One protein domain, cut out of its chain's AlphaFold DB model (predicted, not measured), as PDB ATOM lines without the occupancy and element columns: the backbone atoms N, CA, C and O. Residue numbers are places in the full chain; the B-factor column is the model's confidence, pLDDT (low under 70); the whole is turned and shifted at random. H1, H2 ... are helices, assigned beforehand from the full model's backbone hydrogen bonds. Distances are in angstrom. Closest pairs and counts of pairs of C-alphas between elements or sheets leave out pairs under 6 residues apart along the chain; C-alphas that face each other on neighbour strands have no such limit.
ATOM      1  N   SER A 116     281.621 285.770 164.868       79.69
ATOM      2  CA  SER A 116     282.710 286.282 165.704       79.69
ATOM      3  C   SER A 116     282.293 286.553 167.157       79.69
ATOM      4  O   SER A 116     283.089 286.331 168.072       79.69
ATOM      5  N   GLU A 117     281.052 286.984 167.414       72.88
ATOM      6  CA  GLU A 117     280.539 287.138 168.782       72.88
ATOM      7  C   GLU A 117     280.363 285.773 169.451       72.88
ATOM      8  O   GLU A 117     280.754 285.591 170.609       72.88
ATOM      9  N   ALA A 118     279.861 284.785 168.705       74.19
ATOM     10  CA  ALA A 118     279.767 283.410 169.180       74.19
ATOM     11  C   ALA A 118     281.158 282.820 169.488       74.19
ATOM     12  O   ALA A 118     281.364 282.259 170.565       74.19
ATOM     13  N   GLU A 119     282.142 283.003 168.602       82.62
ATOM     14  CA  GLU A 119     283.536 282.582 168.818       82.62
ATOM     15  C   GLU A 119     284.162 283.231 170.058       82.62
ATOM     16  O   GLU A 119     284.880 282.567 170.814       82.62
ATOM     17  N   ARG A 120     283.852 284.503 170.333       83.69
ATOM     18  CA  ARG A 120     284.319 285.207 171.535       83.69
ATOM     19  C   ARG A 120     283.720 284.621 172.812       83.69
ATOM     20  O   ARG A 120     284.430 284.484 173.807       83.69
ATOM     21  N   ILE A 121     282.447 284.231 172.784       84.00
ATOM     22  CA  ILE A 121     281.778 283.559 173.908       84.00
ATOM     23  C   ILE A 121     282.366 282.157 174.129       84.00
ATOM     24  O   ILE A 121     282.652 281.784 175.268       84.00
ATOM     25  N   PHE A 122     282.605 281.390 173.060       79.56
ATOM     26  CA  PHE A 122     283.249 280.075 173.154       79.56
ATOM     27  C   PHE A 122     284.688 280.167 173.672       79.56
ATOM     28  O   PHE A 122     285.089 279.355 174.509       79.56
ATOM     29  N   SER A 123     285.442 281.170 173.226       85.62
ATOM     30  CA  SER A 123     286.801 281.439 173.705       85.62
ATOM     31  C   SER A 123     286.795 281.796 175.190       85.62
ATOM     32  O   SER A 123     287.485 281.149 175.970       85.62
ATOM     33  N   LEU A 124     285.911 282.707 175.612       88.25
ATOM     34  CA  LEU A 124     285.741 283.066 177.021       88.25
ATOM     35  C   LEU A 124     285.392 281.847 177.887       88.25
ATOM     36  O   LEU A 124     285.933 281.668 178.977       88.25
ATOM     37  N   MET A 125     284.504 280.980 177.404       84.81
ATOM     38  CA  MET A 125     284.154 279.750 178.110       84.81
ATOM     39  C   MET A 125     285.353 278.801 178.239       84.81
ATOM     40  O   MET A 125     285.547 278.200 179.299       84.81
ATOM     41  N   ASN A 126     286.167 278.667 177.191       90.19
ATOM     42  CA  ASN A 126     287.381 277.858 177.228       90.19
ATOM     43  C   ASN A 126     288.445 278.451 178.157       90.19
ATOM     44  O   ASN A 126     289.080 277.690 178.888       90.19
ATOM     45  N   ASP A 127     288.591 279.772 178.207       89.06
ATOM     46  CA  ASP A 127     289.511 280.457 179.120       89.06
ATOM     47  C   ASP A 127     289.099 280.250 180.581       89.06
ATOM     48  O   ASP A 127     289.927 279.906 181.428       89.06
ATOM     49  N   ILE A 128     287.804 280.358 180.887       83.94
ATOM     50  CA  ILE A 128     287.266 280.068 182.225       83.94
ATOM     51  C   ILE A 128     287.499 278.596 182.582       83.94
ATOM     52  O   ILE A 128     287.997 278.275 183.658       83.94
ATOM     53  N   LYS A 129     287.190 277.673 181.669       80.75
ATOM     54  CA  LYS A 129     287.395 276.237 181.897       80.75
ATOM     55  C   LYS A 129     288.872 275.902 182.132       80.75
ATOM     56  O   LYS A 129     289.189 275.071 182.983       80.75
ATOM     57  N   THR A 130     289.764 276.530 181.374       84.38
ATOM     58  CA  THR A 130     291.209 276.301 181.457       84.38
ATOM     59  C   THR A 130     291.792 276.930 182.716       84.38
ATOM     60  O   THR A 130     292.568 276.274 183.406       84.38
ATOM     61  N   SER A 131     291.378 278.145 183.080       77.31
ATOM     62  CA  SER A 131     291.827 278.821 184.304       77.31
ATOM     63  C   SER A 131     291.400 278.081 185.571       77.31
ATOM     64  O   SER A 131     292.238 277.856 186.442       77.31
ATOM     65  N   GLU A 132     290.157 277.599 185.647       72.69
ATOM     66  CA  GLU A 132     289.688 276.772 186.766       72.69
ATOM     67  C   GLU A 132     290.470 275.455 186.862       72.69
ATOM     68  O   GLU A 132     290.924 275.073 187.944       72.69
ATOM     69  N   ARG A 133     290.705 274.776 185.728       74.62
ATOM     70  CA  ARG A 133     291.511 273.545 185.690       74.62
ATOM     71  C   ARG A 133     292.948 273.788 186.159       74.62
ATOM     72  O   ARG A 133     293.474 272.989 186.933       74.62
ATOM     73  N   SER A 134     293.569 274.880 185.722       77.75
ATOM     74  CA  SER A 134     294.924 275.264 186.134       77.75
ATOM     75  C   SER A 134     294.982 275.659 187.610       77.75
ATOM     76  O   SER A 134     295.916 275.278 188.308       77.75
ATOM     77  N   CYS A 135     293.963 276.350 188.121       72.56
ATOM     78  CA  CYS A 135     293.866 276.727 189.530       72.56
ATOM     79  C   CYS A 135     293.731 275.498 190.443       72.56
ATOM     80  O   CYS A 135     294.408 275.404 191.466       72.56
ATOM     81  N   LEU A 136     292.914 274.520 190.047       70.25
ATOM     82  CA  LEU A 136     292.808 273.226 190.729       70.25
ATOM     83  C   LEU A 136     294.136 272.460 190.713       70.25
ATOM     84  O   LEU A 136     294.553 271.949 191.750       70.25
ATOM     85  N   GLY A 137     294.827 272.422 189.568       74.62
ATOM     86  CA  GLY A 137     296.161 271.823 189.459       74.62
ATOM     87  C   GLY A 137     297.180 272.483 190.392       74.62
ATOM     88  O   GLY A 137     297.904 271.787 191.099       74.62
ATOM     89  N   GLN A 138     297.172 273.816 190.464       75.75
ATOM     90  CA  GLN A 138     298.080 274.584 191.317       75.75
ATOM     91  C   GLN A 138     297.789 274.395 192.810       75.75
ATOM     92  O   GLN A 138     298.721 274.261 193.598       75.75
ATOM     93  N   ARG A 139     296.514 274.339 193.213       74.62
ATOM     94  CA  ARG A 139     296.126 274.050 194.604       74.62
ATOM     95  C   ARG A 139     296.511 272.632 195.016       74.62
ATOM     96  O   ARG A 139     297.055 272.445 196.096       74.62
ATOM     97  N   ASN A 140     296.308 271.650 194.142       76.25
ATOM     98  CA  ASN A 140     296.730 270.274 194.409       76.25
ATOM     99  C   ASN A 140     298.254 270.163 194.536       76.25
ATOM    100  O   ASN A 140     298.741 269.470 195.426       76.25
ATOM    101  N   LEU A 141     299.003 270.868 193.685       76.81
ATOM    102  CA  LEU A 141     300.460 270.935 193.779       76.81
ATOM    103  C   LEU A 141     300.916 271.624 195.073       76.81
ATOM    104  O   LEU A 141     301.829 271.132 195.728       76.81
ATOM    105  N   ALA A 142     300.269 272.723 195.468       77.69
ATOM    106  CA  ALA A 142     300.555 273.414 196.724       77.69
ATOM    107  C   ALA A 142     300.296 272.507 197.936       77.69
ATOM    108  O   ALA A 142     301.151 272.407 198.814       77.69
ATOM    109  N   ASN A 143     299.178 271.778 197.934       76.25
ATOM    110  CA  ASN A 143     298.867 270.812 198.979       76.25
ATOM    111  C   ASN A 143     299.900 269.682 198.997       76.25
ATOM    112  O   ASN A 143     300.418 269.361 200.058       76.25
ATOM    113  N   LEU A 144     300.277 269.120 197.845       78.12
ATOM    114  CA  LEU A 144     301.317 268.087 197.769       78.12
ATOM    115  C   LEU A 144     302.680 268.593 198.269       78.12
ATOM    116  O   LEU A 144     303.423 267.849 198.902       78.12
ATOM    117  N   MET A 145     303.010 269.861 198.018       75.00
ATOM    118  CA  MET A 145     304.242 270.463 198.522       75.00
ATOM    119  C   MET A 145     304.211 270.691 200.028       75.00
ATOM    120  O   MET A 145     305.208 270.423 200.698       75.00
ATOM    121  N   PHE A 146     303.064 271.108 200.558       76.69
ATOM    122  CA  PHE A 146     302.817 271.160 201.993       76.69
ATOM    123  C   PHE A 146     302.962 269.767 202.629       76.69
ATOM    124  O   PHE A 146     303.678 269.623 203.619       76.69
ATOM    125  N   TRP A 147     302.390 268.732 202.000       71.25
ATOM    126  CA  TRP A 147     302.537 267.334 202.411       71.25
ATOM    127  C   TRP A 147     303.992 266.898 202.440       71.25
ATOM    128  O   TRP A 147     304.468 266.474 203.480       71.25
ATOM    129  N   HIS A 148     304.729 267.069 201.346       75.25
ATOM    130  CA  HIS A 148     306.132 266.665 201.267       75.25
ATOM    131  C   HIS A 148     307.031 267.421 202.267       75.25
ATOM    132  O   HIS A 148     308.009 266.871 202.777       75.25
ATOM    133  N   TYR A 149     306.716 268.685 202.568       75.12
ATOM    134  CA  TYR A 149     307.425 269.460 203.588       75.12
ATOM    135  C   TYR A 149     307.156 268.936 205.006       75.12
ATOM    136  O   TYR A 149     308.086 268.813 205.805       75.12
ATOM    137  N   HIS A 150     305.905 268.596 205.322       66.94
ATOM    138  CA  HIS A 150     305.523 268.098 206.642       66.94
ATOM    139  C   HIS A 150     305.805 266.605 206.846       66.94
ATOM    140  O   HIS A 150     306.153 266.215 207.953       66.94
ATOM    141  N   GLU A 151     305.755 265.786 205.798       65.38
ATOM    142  CA  GLU A 151     306.072 264.351 205.815       65.38
ATOM    143  C   GLU A 151     307.514 264.094 206.268       65.38
ATOM    144  O   GLU A 151     307.775 263.159 207.019       65.38
ATOM    145  N   ARG A 152     308.457 264.968 205.897       65.50
ATOM    146  CA  ARG A 152     309.847 264.881 206.377       65.50
ATOM    147  C   ARG A 152     310.009 265.238 207.857       65.50
ATOM    148  O   ARG A 152     311.047 264.932 208.434       65.50
ATOM    149  N   ASN A 153     309.014 265.897 208.450       63.81
ATOM    150  CA  ASN A 153     309.061 266.450 209.802       63.81
ATOM    151  C   ASN A 153     308.044 265.808 210.769       63.81
ATOM    152  O   ASN A 153     308.067 266.136 211.952       63.81
ATOM    153  N   MET A 154     307.174 264.903 210.303       62.31
ATOM    154  CA  MET A 154     306.159 264.217 211.114       62.31
ATOM    155  C   MET A 154     306.293 262.698 211.004       62.31
ATOM    156  O   MET A 154     306.610 262.161 209.943       62.31
ATOM    157  N   LYS A 155     306.028 261.976 212.095       66.06
ATOM    158  CA  LYS A 155     305.983 260.505 212.071       66.06
ATOM    159  C   LYS A 155     304.631 260.039 211.514       66.06
ATOM    160  O   LYS A 155     303.620 260.705 211.700       66.06
ATOM    161  N   ALA A 156     304.594 258.881 210.851       60.78
ATOM    162  CA  ALA A 156     303.440 258.413 210.063       60.78
ATOM    163  C   ALA A 156     302.089 258.329 210.817       60.78
ATOM    164  O   ALA A 156     301.037 258.344 210.187       60.78
ATOM    165  N   TRP A 157     302.099 258.259 212.152       65.69
ATOM    166  CA  TRP A 157     300.898 258.224 213.000       65.69
ATOM    167  C   TRP A 157     300.446 259.600 213.522       65.69
ATOM    168  O   TRP A 157     299.381 259.695 214.125       65.69
ATOM    169  N   GLU A 158     301.229 260.661 213.311       67.62
ATOM    170  CA  GLU A 158     300.897 262.047 213.693       67.62
ATOM    171  C   GLU A 158     300.176 262.805 212.577       67.62
ATOM    172  O   GLU A 158     299.806 263.961 212.752       67.62
ATOM    173  N   VAL A 159     299.956 262.162 211.428       63.06
ATOM    174  CA  VAL A 159     299.254 262.768 210.300       63.06
ATOM    175  C   VAL A 159     297.793 263.009 210.698       63.06
ATOM    176  O   VAL A 159     297.060 262.041 210.925       63.06
ATOM    177  N   PRO A 160     297.319 264.269 210.757       65.25
ATOM    178  CA  PRO A 160     295.958 264.568 211.181       65.25
ATOM    179  C   PRO A 160     294.977 264.326 210.028       65.25
ATOM    180  O   PRO A 160     294.391 265.247 209.470       65.25
ATOM    181  N   VAL A 161     294.769 263.056 209.668       65.81
ATOM    182  CA  VAL A 161     293.933 262.615 208.533       65.81
ATOM    183  C   VAL A 161     292.526 263.224 208.568       65.81
ATOM    184  O   VAL A 161     291.951 263.532 207.526       65.81
ATOM    185  N   GLN A 162     291.985 263.455 209.766       66.81
ATOM    186  CA  GLN A 162     290.672 264.068 209.973       66.81
ATOM    187  C   GLN A 162     290.610 265.533 209.516       66.81
ATOM    188  O   GLN A 162     289.593 265.953 208.968       66.81
ATOM    189  N   GLU A 163     291.683 266.304 209.690       66.94
ATOM    190  CA  GLU A 163     291.745 267.715 209.284       66.94
ATOM    191  C   GLU A 163     291.869 267.838 207.767       66.94
ATOM    192  O   GLU A 163     291.150 268.624 207.154       66.94
ATOM    193  N   ILE A 164     292.664 266.960 207.152       67.44
ATOM    194  CA  ILE A 164     292.774 266.831 205.694       67.44
ATOM    195  C   ILE A 164     291.417 266.467 205.094       67.44
ATOM    196  O   ILE A 164     290.948 267.087 204.143       67.44
ATOM    197  N   LEU A 165     290.762 265.448 205.658       68.88
ATOM    198  CA  LEU A 165     289.451 265.002 205.205       68.88
ATOM    199  C   LEU A 165     288.415 266.108 205.357       68.88
ATOM    200  O   LEU A 165     287.587 266.267 204.463       68.88
ATOM    201  N   LYS A 166     288.471 266.884 206.443       72.75
ATOM    202  CA  LYS A 166     287.597 268.035 206.671       72.75
ATOM    203  C   LYS A 166     287.844 269.139 205.644       72.75
ATOM    204  O   LYS A 166     286.874 269.619 205.067       72.75
ATOM    205  N   GLU A 167     289.100 269.461 205.338       66.12
ATOM    206  CA  GLU A 167     289.469 270.430 204.299       66.12
ATOM    207  C   GLU A 167     288.982 269.976 202.915       66.12
ATOM    208  O   GLU A 167     288.308 270.729 202.214       66.12
ATOM    209  N   PHE A 168     289.190 268.708 202.541       64.56
ATOM    210  CA  PHE A 168     288.621 268.150 201.309       64.56
ATOM    211  C   PHE A 168     287.090 268.183 201.308       64.56
ATOM    212  O   PHE A 168     286.480 268.472 200.277       64.56
ATOM    213  N   HIS A 169     286.444 267.915 202.442       67.19
ATOM    214  CA  HIS A 169     284.987 267.973 202.552       67.19
ATOM    215  C   HIS A 169     284.455 269.404 202.399       67.19
ATOM    216  O   HIS A 169     283.407 269.611 201.785       67.19
ATOM    217  N   GLU A 170     285.169 270.395 202.930       67.88
ATOM    218  CA  GLU A 170     284.858 271.818 202.794       67.88
ATOM    219  C   GLU A 170     285.096 272.312 201.358       67.88
ATOM    220  O   GLU A 170     284.230 272.986 200.792       67.88
ATOM    221  N   LEU A 171     286.176 271.870 200.708       61.72
ATOM    222  CA  LEU A 171     286.445 272.110 199.285       61.72
ATOM    223  C   LEU A 171     285.348 271.512 198.385       61.72
ATOM    224  O   LEU A 171     284.909 272.142 197.419       61.72
ATOM    225  N   VAL A 172     284.839 270.322 198.721       58.97
ATOM    226  CA  VAL A 172     283.711 269.688 198.016       58.97
ATOM    227  C   VAL A 172     282.385 270.406 198.301       58.97
ATOM    228  O   VAL A 172     281.575 270.543 197.385       58.97
ATOM    229  N   LYS A 173     282.160 270.921 199.519       61.84
ATOM    230  CA  LYS A 173     280.968 271.723 199.869       61.84
ATOM    231  C   LYS A 173     280.915 273.064 199.125       61.84
ATOM    232  O   LYS A 173     279.827 273.488 198.737       61.84
ATOM    233  N   GLY A 174     282.060 273.713 198.900       55.91
ATOM    234  CA  GLY A 174     282.162 274.932 198.086       55.91
ATOM    235  C   GLY A 174     281.951 274.679 196.586       55.91
ATOM    236  O   GLY A 174     281.444 275.540 195.865       55.91
ATOM    237  N   SER A 175     282.257 273.467 196.117       53.53
ATOM    238  CA  SER A 175     282.032 273.034 194.739       53.53
ATOM    239  C   SER A 175     280.577 272.602 194.515       53.53
ATOM    240  O   SER A 175     280.247 271.423 194.376       53.53
TER     241      SER A 175
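Overview. This is residues 116 to 175 of the 198 residues of the protein "Dimer_Tnp_hAT domain-containing protein" of Emiliania huxleyi (UniProt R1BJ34). One long straight helix, H1, is followed by a loop that turns the printed part round, and a shorter helix, H2, runs back beneath the far half of H1 with an open gap between them, like a loose J. The 60 printed residues hold two named helices, H1 then H2, and no named strand: all helix. The shape is extended, with a radius of gyration of the C-alphas of 17.5 A and spans of 58 by 23 by 8 A.

Along the chain. Find C-alpha 116 at (282.710, 286.282, 165.704); from there H1, residues 116 to 151, runs 51.3 A. Then look for C-alpha 161 at (293.933, 262.615, 208.533), where H2, residues 161 to 174, begins; it spans 20.0 A and ends at C-alpha 174, (282.162, 274.932, 198.086).

Arrangement. H1 and H2 are apart, with no C-alpha of one within 8 A of the other. A short link of 9 residues joins them. In both helices every O i to N i+4 pair is within hydrogen-bond range. Residues 116 to 142 of H1 stand free.

Size, cuts and confidence. The C-alphas of Ser 116 and Lys 155 are the two farthest apart, 57.9 A. The printed part has no cut. Mean pLDDT of the printed part is 72.5; residues 150 to 165 and 167 to 175 are under 70.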